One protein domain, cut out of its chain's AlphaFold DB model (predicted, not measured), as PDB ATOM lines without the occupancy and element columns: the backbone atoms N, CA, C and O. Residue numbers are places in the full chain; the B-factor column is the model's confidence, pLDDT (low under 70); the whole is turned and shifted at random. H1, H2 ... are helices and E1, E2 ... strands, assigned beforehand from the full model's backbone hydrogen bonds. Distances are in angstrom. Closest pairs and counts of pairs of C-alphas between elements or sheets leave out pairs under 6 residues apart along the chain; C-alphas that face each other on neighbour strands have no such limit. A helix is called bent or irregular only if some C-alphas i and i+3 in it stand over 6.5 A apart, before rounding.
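What this domain is: This is residues 2 to 94 of the 245 residues of an uncharacterized protein of fungal sp. No.11243 (UniProt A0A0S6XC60). A small, strongly twisted sheet of three strands has helices over one face, with no named helix on the other face: the long helix arm H1a crosses over the sheet, and the short helix H2 runs along the edge strand E2. At the end of H1a the chain turns a corner into a shorter arm, H1b, which comes back to graze the sheet with residues 33 to 36. The printed part has 93 residues, with two named helices and three named strands in the order H1, E1, E2, E3, H2; the sheet's order is E1, E3, E2, mixed, and the class is mixed, helices and strands. The whole is compact, with a radius of gyration of the C-alphas of 12.5 A, yet elongated in outline, spanning 36 by 23 by 21 A.

Where its parts are: H1, residues 2 to 36, was assigned as one helix by its hydrogen bonds, but it is bent: C-alphas 24 and 27 are 9.5 A apart. Its arm H1a, residues 2 to 24, is 33.5 A long and begins with C-alpha 2 at (-40.511, 36.440, 6.008); its arm H1b, residues 27 to 36, is 14.0 A long. E1 is residues 42 to 47, 15.3 A; E2 is residues 55 to 60, 15.6 A; E3 is residues 63 to 69, 18.5 A. H2, residues 84 to 92, is 11.8 A long and ends with C-alpha 92 at (-8.643, 28.874, 10.007).

How they stand to each other: E1 and E3 are parallel, with N 43 and O 64 within hydrogen-bond range at 2.9 A. E3 and E2 form a hairpin, antiparallel, with N 67 and O 56 at 2.8 A. H1a is on the sheet at a height of 10.1 A and runs across the strands, at 64 degrees to E1 on the local plane; it lies only just over E1 and E3, with 3 C-alphas falling on each. H2 is on the same face at a height of 6.8 A, over E2 and along it, at 19 degrees on the local plane; their closest C-alphas are those of Asp 58 and Ala 89, 4.7 A apart. H1a and H1b only just touch, with 3 pairs of C-alphas within 8 A, and only at the corner; Val 22 and Gly 29 have the closest C-alphas, 5.4 A apart. H1b and H2 only just touch, also with 3 pairs, at a steep tilt of 57 degrees; the closest C-alphas are those of Val 36 and Leu 90, 6.5 A apart. In H1a, H1b and H2 every O i to N i+4 pair is within hydrogen-bond range.

The domain as a whole: The two C-alphas farthest apart are those of Val 2 and Asp 28, 37.6 A. The printed part has no cut. The link from E3 to H2, residues 70 to 83, is long. Mean pLDDT of the printed part is 91.1; residues 2 to 4 are under 70.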
ATOM      1  N   VAL A   2     -41.755  35.701   6.346       61.78
ATOM      2  CA  VAL A   2     -40.511  36.440   6.008       61.78
ATOM      3  C   VAL A   2     -39.215  35.691   6.383       61.78
ATOM      4  O   VAL A   2     -38.371  35.476   5.522       61.78
ATOM      5  N   MET A   3     -39.113  35.138   7.601       63.75
ATOM      6  CA  MET A   3     -37.908  34.401   8.037       63.75
ATOM      7  C   MET A   3     -37.541  33.171   7.184       63.75
ATOM      8  O   MET A   3     -36.365  32.831   7.084       63.75
ATOM      9  N   LEU A   4     -38.516  32.480   6.579       69.00
ATOM     10  CA  LEU A   4     -38.232  31.325   5.712       69.00
ATOM     11  C   LEU A   4     -37.634  31.771   4.374       69.00
ATOM     12  O   LEU A   4     -36.722  31.126   3.861       69.00
ATOM     13  N   THR A   5     -38.117  32.894   3.837       77.56
ATOM     14  CA  THR A   5     -37.593  33.495   2.608       77.56
ATOM     15  C   THR A   5     -36.161  33.983   2.802       77.56
ATOM     16  O   THR A   5     -35.313  33.733   1.950       77.56
ATOM     17  N   ASP A   6     -35.852  34.596   3.945       81.44
ATOM     18  CA  ASP A   6     -34.512  35.123   4.215       81.44
ATOM     19  C   ASP A   6     -33.463  34.025   4.431       81.44
ATOM     20  O   ASP A   6     -32.365  34.106   3.880       81.44
ATOM     21  N   ARG A   7     -33.813  32.940   5.139       83.69
ATOM     22  CA  ARG A   7     -32.928  31.766   5.272       83.69
ATOM     23  C   ARG A   7     -32.630  31.117   3.924       83.69
ATOM     24  O   ARG A   7     -31.495  30.720   3.673       83.69
ATOM     25  N   ARG A   8     -33.631  31.043   3.041       88.50
ATOM     26  CA  ARG A   8     -33.452  30.510   1.686       88.50
ATOM     27  C   ARG A   8     -32.425  31.319   0.891       88.50
ATOM     28  O   ARG A   8     -31.588  30.718   0.233       88.50
ATOM     29  N   ARG A   9     -32.427  32.652   1.012       91.06
ATOM     30  CA  ARG A   9     -31.465  33.518   0.306       91.06
ATOM     31  C   ARG A   9     -30.013  33.239   0.709       91.06
ATOM     32  O   ARG A   9     -29.153  33.195  -0.162       91.06
ATOM     33  N   TYR A  10     -29.746  33.017   1.996       91.69
ATOM     34  CA  TYR A  10     -28.413  32.616   2.464       91.69
ATOM     35  C   TYR A  10     -27.984  31.254   1.910       91.69
ATOM     36  O   TYR A  10     -26.844  31.105   1.483       91.69
ATOM     37  N   LEU A  11     -28.885  30.267   1.900       92.62
ATOM     38  CA  LEU A  11     -28.573  28.933   1.381       92.62
ATOM     39  C   LEU A  11     -28.333  28.949  -0.131       92.62
ATOM     40  O   LEU A  11     -27.359  28.359  -0.590       92.62
ATOM     41  N   ASP A  12     -29.166  29.659  -0.895       93.81
ATOM     42  CA  ASP A  12     -28.985  29.812  -2.342       93.81
ATOM     43  C   ASP A  12     -27.632  30.480  -2.651       93.81
ATOM     44  O   ASP A  12     -26.897  30.024  -3.532       93.81
ATOM     45  N   ALA A  13     -27.261  31.508  -1.879       93.31
ATOM     46  CA  ALA A  13     -25.963  32.158  -2.008       93.31
ATOM     47  C   ALA A  13     -24.795  31.241  -1.614       93.31
ATOM     48  O   ALA A  13     -23.808  31.170  -2.342       93.31
ATOM     49  N   ALA A  14     -24.914  30.486  -0.520       94.81
ATOM     50  CA  ALA A  14     -23.897  29.522  -0.114       94.81
ATOM     51  C   ALA A  14     -23.690  28.433  -1.172       94.81
ATOM     52  O   ALA A  14     -22.554  28.141  -1.531       94.81
ATOM     53  N   VAL A  15     -24.764  27.885  -1.745       94.56
ATOM     54  CA  VAL A  15     -24.669  26.905  -2.839       94.56
ATOM     55  C   VAL A  15     -23.966  27.503  -4.057       94.56
ATOM     56  O   VAL A  15     -23.135  26.833  -4.671       94.56
ATOM     57  N   TYR A  16     -24.288  28.746  -4.418       95.06
ATOM     58  CA  TYR A  16     -23.619  29.437  -5.516       95.06
ATOM     59  C   TYR A  16     -22.118  29.627  -5.239       95.06
ATOM     60  O   TYR A  16     -21.291  29.248  -6.068       95.06
ATOM     61  N   ASN A  17     -21.762  30.126  -4.056       95.62
ATOM     62  CA  ASN A  17     -20.376  30.397  -3.677       95.62
ATOM     63  C   ASN A  17     -19.540  29.117  -3.526       95.62
ATOM     64  O   ASN A  17     -18.380  29.097  -3.926       95.62
ATOM     65  N   LEU A  18     -20.122  28.026  -3.018       95.00
ATOM     66  CA  LEU A  18     -19.455  26.721  -2.956       95.00
ATOM     67  C   LEU A  18     -19.148  26.180  -4.359       95.00
ATOM     68  O   LEU A  18     -18.072  25.630  -4.585       95.00
ATOM     69  N   LYS A  19     -20.065  26.367  -5.318       94.69
ATOM     70  CA  LYS A  19     -19.808  26.019  -6.723       94.69
ATOM     71  C   LYS A  19     -18.680  26.863  -7.307       94.69
ATOM     72  O   LYS A  19     -17.801  26.301  -7.946       94.69
ATOM     73  N   ASP A  20     -18.688  28.177  -7.080       94.81
ATOM     74  CA  ASP A  20     -17.612  29.071  -7.537       94.81
ATOM     75  C   ASP A  20     -16.252  28.655  -6.955       94.81
ATOM     76  O   ASP A  20     -15.272  28.519  -7.684       94.81
ATOM     77  N   PHE A  21     -16.212  28.343  -5.658       94.31
ATOM     78  CA  PHE A  21     -15.015  27.866  -4.968       94.31
ATOM     79  C   PHE A  21     -14.469  26.565  -5.573       94.31
ATOM     80  O   PHE A  21     -13.284  26.486  -5.902       94.31
ATOM     81  N   VAL A  22     -15.324  25.557  -5.773       94.31
ATOM     82  CA  VAL A  22     -14.916  24.283  -6.388       94.31
ATOM     83  C   VAL A  22     -14.510  24.478  -7.850       94.31
ATOM     84  O   VAL A  22     -13.535  23.881  -8.288       94.31
ATOM     85  N   ASN A  23     -15.185  25.346  -8.603       94.94
ATOM     86  CA  ASN A  23     -14.783  25.660  -9.976       94.94
ATOM     87  C   ASN A  23     -13.404  26.332 -10.025       94.94
ATOM     88  O   ASN A  23     -12.621  26.056 -10.932       94.94
ATOM     89  N   LYS A  24     -13.100  27.199  -9.052       92.31
ATOM     90  CA  LYS A  24     -11.821  27.909  -8.957       92.31
ATOM     91  C   LYS A  24     -10.664  26.985  -8.569       92.31
ATOM     92  O   LYS A  24      -9.585  27.107  -9.139       92.31
ATOM     93  N   PHE A  25     -10.869  26.102  -7.593       92.00
ATOM     94  CA  PHE A  25      -9.795  25.294  -6.997       92.00
ATOM     95  C   PHE A  25      -9.820  23.811  -7.392       92.00
ATOM     96  O   PHE A  25      -8.932  23.056  -6.998       92.00
ATOM     97  N   GLY A  26     -10.810  23.382  -8.172       93.88
ATOM     98  CA  GLY A  26     -10.946  22.011  -8.653       93.88
ATOM     99  C   GLY A  26     -11.025  20.983  -7.524       93.88
ATOM    100  O   GLY A  26     -11.648  21.211  -6.481       93.88
ATOM    101  N   ASP A  27     -10.373  19.841  -7.744       94.38
ATOM    102  CA  ASP A  27     -10.350  18.731  -6.790       94.38
ATOM    103  C   ASP A  27      -9.700  19.110  -5.455       94.38
ATOM    104  O   ASP A  27     -10.158  18.643  -4.416       94.38
ATOM    105  N   ASP A  28      -8.712  20.010  -5.444       91.19
ATOM    106  CA  ASP A  28      -8.069  20.461  -4.203       91.19
ATOM    107  C   ASP A  28      -9.062  21.211  -3.310       91.19
ATOM    108  O   ASP A  28      -9.171  20.926  -2.117       91.19
ATOM    109  N   GLY A  29      -9.839  22.129  -3.894       92.62
ATOM    110  CA  GLY A  29     -10.888  22.840  -3.165       92.62
ATOM    111  C   GLY A  29     -11.994  21.901  -2.688       92.62
ATOM    112  O   GLY A  29     -12.449  21.991  -1.549       92.62
ATOM    113  N   LYS A  30     -12.407  20.957  -3.539       94.00
ATOM    114  CA  LYS A  30     -13.416  19.957  -3.176       94.00
ATOM    115  C   LYS A  30     -12.954  19.075  -2.010       94.00
ATOM    116  O   LYS A  30     -13.736  18.825  -1.095       94.00
ATOM    117  N   ASN A  31     -11.708  18.611  -2.043       93.00
ATOM    118  CA  ASN A  31     -11.132  17.779  -0.993       93.00
ATOM    119  C   ASN A  31     -11.001  18.556   0.317       93.00
ATOM    120  O   ASN A  31     -11.405  18.039   1.356       93.00
ATOM    121  N   GLU A  32     -10.529  19.805   0.272       93.38
ATOM    122  CA  GLU A  32     -10.431  20.628   1.480       93.38
ATOM    123  C   GLU A  32     -11.803  20.856   2.117       93.38
ATOM    124  O   GLU A  32     -11.966  20.655   3.318       93.38
ATOM    125  N   LEU A  33     -12.813  21.197   1.312       92.94
ATOM    126  CA  LEU A  33     -14.171  21.396   1.805       92.94
ATOM    127  C   LEU A  33     -14.717  20.138   2.497       92.94
ATOM    128  O   LEU A  33     -15.240  20.240   3.602       92.94
ATOM    129  N   ASN A  34     -14.586  18.963   1.873       93.12
ATOM    130  CA  ASN A  34     -15.103  17.710   2.439       93.12
ATOM    131  C   ASN A  34     -14.363  17.285   3.713       93.12
ATOM    132  O   ASN A  34     -14.961  16.691   4.605       93.12
ATOM    133  N   ASN A  35     -13.068  17.577   3.811       92.44
ATOM    134  CA  ASN A  35     -12.278  17.204   4.978       92.44
ATOM    135  C   ASN A  35     -12.527  18.148   6.158       92.44
ATOM    136  O   ASN A  35     -12.735  17.697   7.285       92.44
ATOM    137  N   VAL A  36     -12.514  19.457   5.903       92.69
ATOM    138  CA  VAL A  36     -12.648  20.477   6.945       92.69
ATOM    139  C   VAL A  36     -14.107  20.593   7.387       92.69
ATOM    140  O   VAL A  36     -14.401  20.504   8.578       92.69
ATOM    141  N   ALA A  37     -15.050  20.682   6.443       93.94
ATOM    142  CA  ALA A  37     -16.488  20.655   6.716       93.94
ATOM    143  C   ALA A  37     -17.050  19.214   6.704       93.94
ATOM    144  O   ALA A  37     -18.075  18.925   6.079       93.94
ATOM    145  N   SER A  38     -16.378  18.311   7.425       94.25
ATOM    146  CA  SER A  38     -16.625  16.857   7.442       94.25
ATOM    147  C   SER A  38     -17.999  16.413   7.940       94.25
ATOM    148  O   SER A  38     -18.430  15.296   7.646       94.25
ATOM    149  N   ALA A  39     -18.728  17.266   8.663       95.94
ATOM    150  CA  ALA A  39     -20.104  16.969   9.048       95.94
ATOM    151  C   ALA A  39     -21.069  17.054   7.853       95.94
ATOM    152  O   ALA A  39     -22.189  16.556   7.944       95.94
ATOM    153  N   HIS A  40     -20.659  17.704   6.754       94.94
ATOM    154  CA  HIS A  40     -21.480  17.962   5.567       94.94
ATOM    155  C   HIS A  40     -22.822  18.643   5.894       94.94
ATOM    156  O   HIS A  40     -23.856  18.374   5.281       94.94
ATOM    157  N   VAL A  41     -22.801  19.550   6.873       95.19
ATOM    158  CA  VAL A  41     -23.954  20.339   7.314       95.19
ATOM    159  C   VAL A  41     -23.648  21.817   7.127       95.19
ATOM    160  O   VAL A  41     -22.588  22.287   7.543       95.19
ATOM    161  N   ILE A  42     -24.607  22.546   6.548       94.81
ATOM    162  CA  ILE A  42     -24.617  24.010   6.555       94.81
ATOM    163  C   ILE A  42     -25.510  24.481   7.702       94.81
ATOM    164  O   ILE A  42     -26.729  24.294   7.668       94.81
ATOM    165  N   GLY A  43     -24.887  25.053   8.729       93.75
ATOM    166  CA  GLY A  43     -25.552  25.679   9.869       93.75
ATOM    167  C   GLY A  43     -25.765  27.178   9.662       93.75
ATOM    168  O   GLY A  43     -25.213  27.778   8.738       93.75
ATOM    169  N   MET A  44     -26.557  27.794  10.534       93.81
ATOM    170  CA  MET A  44     -26.727  29.243  10.555       93.81
ATOM    171  C   MET A  44     -26.989  29.729  11.976       93.81
ATOM    172  O   MET A  44     -27.967  29.291  12.578       93.81
ATOM    173  N   ASP A  45     -26.172  30.665  12.455       94.56
ATOM    174  CA  ASP A  45     -26.213  31.163  13.832       94.56
ATOM    175  C   ASP A  45     -25.986  32.685  13.899       94.56
ATOM    176  O   ASP A  45     -25.297  33.273  13.060       94.56
ATOM    177  N   GLU A  46     -26.559  33.334  14.918       94.62
ATOM    178  CA  GLU A  46     -26.174  34.703  15.285       94.62
ATOM    179  C   GLU A  46     -24.803  34.661  15.977       94.62
ATOM    180  O   GLU A  46     -24.579  33.827  16.855       94.62
ATOM    181  N   THR A  47     -23.898  35.575  15.623       94.25
ATOM    182  CA  THR A  47     -22.572  35.680  16.247       94.25
ATOM    183  C   THR A  47     -22.436  36.932  17.114       94.25
ATOM    184  O   THR A  47     -23.013  37.980  16.820       94.25
ATOM    185  N   GLN A  48     -21.650  36.813  18.188       92.81
ATOM    186  CA  GLN A  48     -21.185  37.943  19.004       92.81
ATOM    187  C   GLN A  48     -19.782  38.422  18.587       92.81
ATOM    188  O   GLN A  48     -19.238  39.333  19.207       92.81
ATOM    189  N   ASP A  49     -19.185  37.807  17.563       90.06
ATOM    190  CA  ASP A  49     -17.894  38.215  17.019       90.06
ATOM    191  C   ASP A  49     -18.011  39.581  16.332       90.06
ATOM    192  O   ASP A  49     -18.591  39.718  15.254       90.06
ATOM    193  N   THR A  50     -17.433  40.598  16.965       89.31
ATOM    194  CA  THR A  50     -17.464  41.982  16.484       89.31
ATOM    195  C   THR A  50     -16.581  42.220  15.259       89.31
ATOM    196  O   THR A  50     -16.641  43.304  14.684       89.31
ATOM    197  N   THR A  51     -15.759  41.247  14.848       86.62
ATOM    198  CA  THR A  51     -15.004  41.325  13.586       86.62
ATOM    199  C   THR A  51     -15.903  41.079  12.370       86.62
ATOM    200  O   THR A  51     -15.588  41.526  11.265       86.62
ATOM    201  N   ILE A  52     -17.067  40.449  12.566       89.81
ATOM    202  CA  ILE A  52     -18.068  40.218  11.524       89.81
ATOM    203  C   ILE A  52     -19.061  41.385  11.526       89.81
ATOM    204  O   ILE A  52     -19.931  41.484  12.387       89.81
ATOM    205  N   SER A  53     -18.953  42.276  10.535       87.88
ATOM    206  CA  SER A  53     -19.788  43.491  10.470       87.88
ATOM    207  C   SER A  53     -21.254  43.231  10.090       87.88
ATOM    208  O   SER A  53     -22.142  43.915  10.590       87.88
ATOM    209  N   TYR A  54     -21.523  42.257   9.210       91.06
ATOM    210  CA  TYR A  54     -22.881  41.917   8.747       91.06
ATOM    211  C   TYR A  54     -23.120  40.414   8.823       91.06
ATOM    212  O   TYR A  54     -23.980  39.936   9.561       91.06
ATOM    213  N   CYS A  55     -22.333  39.670   8.055       93.94
ATOM    214  CA  CYS A  55     -22.345  38.223   8.012       93.94
ATOM    215  C   CYS A  55     -20.990  37.692   7.546       93.94
ATOM    216  O   CYS A  55     -20.207  38.413   6.932       93.94
ATOM    217  N   GLY A  56     -20.739  36.425   7.843       95.19
ATOM    218  CA  GLY A  56     -19.523  35.702   7.497       95.19
ATOM    219  C   GLY A  56     -19.775  34.202   7.569       95.19
ATOM    220  O   GLY A  56     -20.925  33.756   7.656       95.19
ATOM    221  N   CYS A  57     -18.706  33.422   7.563       96.06
ATOM    222  CA  CYS A  57     -18.789  31.999   7.831       96.06
ATOM    223  C   CYS A  57     -17.586  31.522   8.629       96.06
ATOM    224  O   CYS A  57     -16.531  32.156   8.643       96.06
ATOM    225  N   ASP A  58     -17.772  30.394   9.294       95.81
ATOM    226  CA  ASP A  58     -16.699  29.623   9.895       95.81
ATOM    227  C   ASP A  58     -16.937  28.131   9.659       95.81
ATOM    228  O   ASP A  58     -17.970  27.717   9.117       95.81
ATOM    229  N   VAL A  59     -15.966  27.318  10.061       94.88
ATOM    230  CA  VAL A  59     -16.200  25.894  10.266       94.88
ATOM    231  C   VAL A  59     -16.054  25.594  11.748       94.88
ATOM    232  O   VAL A  59     -15.039  25.900  12.367       94.88
ATOM    233  N   HIS A  60     -17.087  24.982  12.313       93.56
ATOM    234  CA  HIS A  60     -17.151  24.638  13.724       93.56
ATOM    235  C   HIS A  60     -17.686  23.222  13.874       93.56
ATOM    236  O   HIS A  60     -18.745  22.901  13.334       93.56
ATOM    237  N   GLU A  61     -16.942  22.366  14.578       92.44
ATOM    238  CA  GLU A  61     -17.274  20.940  14.729       92.44
ATOM    239  C   GLU A  61     -17.523  20.242  13.375       92.44
ATOM    240  O   GLU A  61     -18.458  19.456  13.218       92.44
ATOM    241  N   GLY A  62     -16.731  20.593  12.355       93.12
ATOM    242  CA  GLY A  62     -16.878  20.066  10.996       93.12
ATOM    243  C   GLY A  62     -18.105  20.579  10.229       93.12
ATOM    244  O   GLY A  62     -18.380  20.092   9.137       93.12
ATOM    245  N   LYS A  63     -18.868  21.542  10.758       95.44
ATOM    246  CA  LYS A  63     -20.023  22.149  10.076       95.44
ATOM    247  C   LYS A  63     -19.618  23.495   9.492       95.44
ATOM    248  O   LYS A  63     -19.081  24.324  10.220       95.44
ATOM    249  N   LEU A  64     -19.940  23.744   8.224       96.44
ATOM    250  CA  LEU A  64     -19.854  25.089   7.657       96.44
ATOM    251  C   LEU A  64     -21.013  25.912   8.226       96.44
ATOM    252  O   LEU A  64     -22.172  25.575   7.989       96.44
ATOM    253  N   ARG A  65     -20.740  26.975   8.980       96.44
ATOM    254  CA  ARG A  65     -21.802  27.824   9.535       96.44
ATOM    255  C   ARG A  65     -21.823  29.170   8.852       96.44
ATOM    256  O   ARG A  65     -20.795  29.810   8.674       96.44
ATOM    257  N   ILE A  66     -23.022  29.611   8.512       96.81
ATOM    258  CA  ILE A  66     -23.301  30.986   8.127       96.81
ATOM    259  C   ILE A  66     -23.520  31.779   9.413       96.81
ATOM    260  O   ILE A  66     -24.413  31.464  10.198       96.81
ATOM    261  N   LEU A  67     -22.723  32.814   9.622       95.81
ATOM    262  CA  LEU A  67     -22.800  33.671  10.796       95.81
ATOM    263  C   LEU A  67     -23.389  35.019  10.402       95.81
ATOM    264  O   LEU A  67     -23.029  35.568   9.360       95.81
ATOM    265  N   PHE A  68     -24.269  35.580  11.228       95.00
ATOM    266  CA  PHE A  68     -24.767  36.946  11.054       95.00
ATOM    267  C   PHE A  68     -24.664  37.733  12.358       95.00
ATOM    268  O   PHE A  68     -24.904  37.204  13.442       95.00
ATOM    269  N   ALA A  69     -24.300  39.006  12.250       94.12
ATOM    270  CA  ALA A  69     -24.229  39.899  13.392       94.12
ATOM    271  C   ALA A  69     -25.640  40.238  13.894       94.12
ATOM    272  O   ALA A  69     -26.609  40.310  13.124       94.12
ATOM    273  N   LYS A  70     -25.762  40.479  15.202       92.69
ATOM    274  CA  LYS A  70     -27.034  40.847  15.830       92.69
ATOM    275  C   LYS A  70     -27.658  42.066  15.146       92.69
ATOM    276  O   LYS A  70     -27.039  43.119  15.045       92.69
ATOM    277  N   GLY A  71     -28.907  41.925  14.702       91.62
ATOM    278  CA  GLY A  71     -29.639  42.982  13.990       91.62
ATOM    279  C   GLY A  71     -29.354  43.080  12.485       91.62
ATOM    280  O   GLY A  71     -30.010  43.870  11.812       91.62
ATOM    281  N   TYR A  72     -28.455  42.252  11.941       92.19
ATOM    282  CA  TYR A  72     -28.074  42.246  10.520       92.19
ATOM    283  C   TYR A  72     -28.545  41.003   9.757       92.19
ATOM    284  O   TYR A  72     -28.111  40.743   8.633       92.19
ATOM    285  N   PHE A  73     -29.474  40.238  10.332       91.69
ATOM    286  CA  PHE A  73     -30.086  39.104   9.646       91.69
ATOM    287  C   PHE A  73     -30.682  39.531   8.292       91.69
ATOM    288  O   PHE A  73     -31.340  40.566   8.190       91.69
ATOM    289  N   ALA A  74     -30.446  38.722   7.255       89.69
ATOM    290  CA  ALA A  74     -30.885  38.950   5.872       89.69
ATOM    291  C   ALA A  74     -30.223  40.140   5.143       89.69
ATOM    292  O   ALA A  74     -30.637  40.494   4.032       89.69
ATOM    293  N   THR A  75     -29.174  40.726   5.725       89.56
ATOM    294  CA  THR A  75     -28.371  41.787   5.101       89.56
ATOM    295  C   THR A  75     -27.147  41.178   4.424       89.56
ATOM    296  O   THR A  75     -26.494  40.319   5.009       89.56
ATOM    297  N   ASN A  76     -26.855  41.603   3.187       90.44
ATOM    298  CA  ASN A  76     -25.663  41.206   2.421       90.44
ATOM    299  C   ASN A  76     -25.395  39.690   2.390       90.44
ATOM    300  O   ASN A  76     -24.261  39.237   2.421       90.44
ATOM    301  N   VAL A  77     -26.460  38.893   2.296       90.69
ATOM    302  CA  VAL A  77     -26.431  37.432   2.491       90.69
ATOM    303  C   VAL A  77     -25.405  36.675   1.643       90.69
ATOM    304  O   VAL A  77     -24.962  35.600   2.043       90.69
ATOM    305  N   ALA A  78     -25.045  37.213   0.476       87.88
ATOM    306  CA  ALA A  78     -24.056  36.608  -0.404       87.88
ATOM    307  C   ALA A  78     -22.639  36.675   0.167       87.88
ATOM    308  O   ALA A  78     -21.875  35.734  -0.031       87.88
ATOM    309  N   ASP A  79     -22.330  37.727   0.925       91.50
ATOM    310  CA  ASP A  79     -20.996  38.000   1.457       91.50
ATOM    311  C   ASP A  79     -20.591  36.973   2.518       91.50
ATOM    312  O   ASP A  79     -19.407  36.700   2.692       91.50
ATOM    313  N   ALA A  80     -21.570  36.332   3.173       92.88
ATOM    314  CA  ALA A  80     -21.332  35.371   4.246       92.88
ATOM    315  C   ALA A  80     -20.368  34.241   3.853       92.88
ATOM    316  O   ALA A  80     -19.552  33.808   4.656       92.88
ATOM    317  N   THR A  81     -20.458  33.760   2.613       92.56
ATOM    318  CA  THR A  81     -19.622  32.666   2.091       92.56
ATOM    319  C   THR A  81     -18.878  33.071   0.822       92.56
ATOM    320  O   THR A  81     -18.373  32.215   0.097       92.56
ATOM    321  N   TYR A  82     -18.825  34.368   0.509       90.31
ATOM    322  CA  TYR A  82     -18.242  34.828  -0.742       90.31
ATOM    323  C   TYR A  82     -16.718  34.725  -0.714       90.31
ATOM    324  O   TYR A  82     -16.062  35.320   0.140       90.31
ATOM    325  N   ARG A  83     -16.163  34.000  -1.692       81.69
ATOM    326  CA  ARG A  83     -14.729  33.917  -2.024       81.69
ATOM    327  C   ARG A  83     -13.806  33.824  -0.806       81.69
ATOM    328  O   ARG A  83     -13.628  32.738  -0.259       81.69
ATOM    329  N   ASP A  84     -13.203  34.949  -0.424       85.19
ATOM    330  CA  ASP A  84     -12.187  35.019   0.619       85.19
ATOM    331  C   ASP A  84     -12.745  34.617   1.984       85.19
ATOM    332  O   ASP A  84     -12.041  33.936   2.718       85.19
ATOM    333  N   ALA A  85     -14.018  34.909   2.279       90.19
ATOM    334  CA  ALA A  85     -14.645  34.508   3.539       90.19
ATOM    335  C   ALA A  85     -14.648  32.981   3.711       90.19
ATOM    336  O   ALA A  85     -14.213  32.468   4.739       90.19
ATOM    337  N   LEU A  86     -15.072  32.246   2.676       92.69
ATOM    338  CA  LEU A  86     -15.065  30.782   2.698       92.69
ATOM    339  C   LEU A  86     -13.636  30.231   2.749       92.69
ATOM    340  O   LEU A  86     -13.350  29.316   3.515       92.69
ATOM    341  N   GLN A  87     -12.728  30.789   1.948       91.31
ATOM    342  CA  GLN A  87     -11.346  30.319   1.889       91.31
ATOM    343  C   GLN A  87     -10.600  30.542   3.220       91.31
ATOM    344  O   GLN A  87      -9.838  29.679   3.664       91.31
ATOM    345  N   GLU A  88     -10.843  31.675   3.883       90.06
ATOM    346  CA  GLU A  88     -10.329  31.975   5.220       90.06
ATOM    347  C   GLU A  88     -10.960  31.088   6.290       90.06
ATOM    348  O   GLU A  88     -10.234  30.591   7.146       90.06
ATOM    349  N   ALA A  89     -12.274  30.849   6.233       92.38
ATOM    350  CA  ALA A  89     -12.957  29.945   7.153       92.38
ATOM    351  C   ALA A  89     -12.362  28.530   7.097       92.38
ATOM    352  O   ALA A  89     -12.056  27.951   8.138       92.38
ATOM    353  N   LEU A  90     -12.139  28.008   5.886       91.75
ATOM    354  CA  LEU A  90     -11.503  26.705   5.683       91.75
ATOM    355  C   LEU A  90     -10.055  26.694   6.185       91.75
ATOM    356  O   LEU A  90      -9.659  25.759   6.867       91.75
ATOM    357  N   SER A  91      -9.282  27.749   5.907       90.69
ATOM    358  CA  SER A  91      -7.881  27.837   6.351       90.69
ATOM    359  C   SER A  91      -7.758  27.918   7.880       90.69
ATOM    360  O   SER A  91      -6.914  27.245   8.463       90.69
ATOM    361  N   LYS A  92      -8.628  28.696   8.541       88.75
ATOM    362  CA  LYS A  92      -8.643  28.874  10.007       88.75
ATOM    363  C   LYS A  92      -9.101  27.634  10.762       88.75
ATOM    364  O   LYS A  92      -8.646  27.396  11.874       88.75
ATOM    365  N   ALA A  93     -10.011  26.861  10.179       88.25
ATOM    366  CA  ALA A  93     -10.522  25.641  10.793       88.25
ATOM    367  C   ALA A  93      -9.491  24.502  10.851       88.25
ATOM    368  O   ALA A  93      -9.762  23.452  11.434       88.25
ATOM    369  N   GLY A  94      -8.305  24.738  10.291       72.94
ATOM    370  CA  GLY A  94      -7.231  23.776  10.208       72.94
ATOM    371  C   GLY A  94      -7.231  23.079   8.858       72.94
ATOM    372  O   GLY A  94      -8.245  22.890   8.193       72.94
TER     373      GLY A  94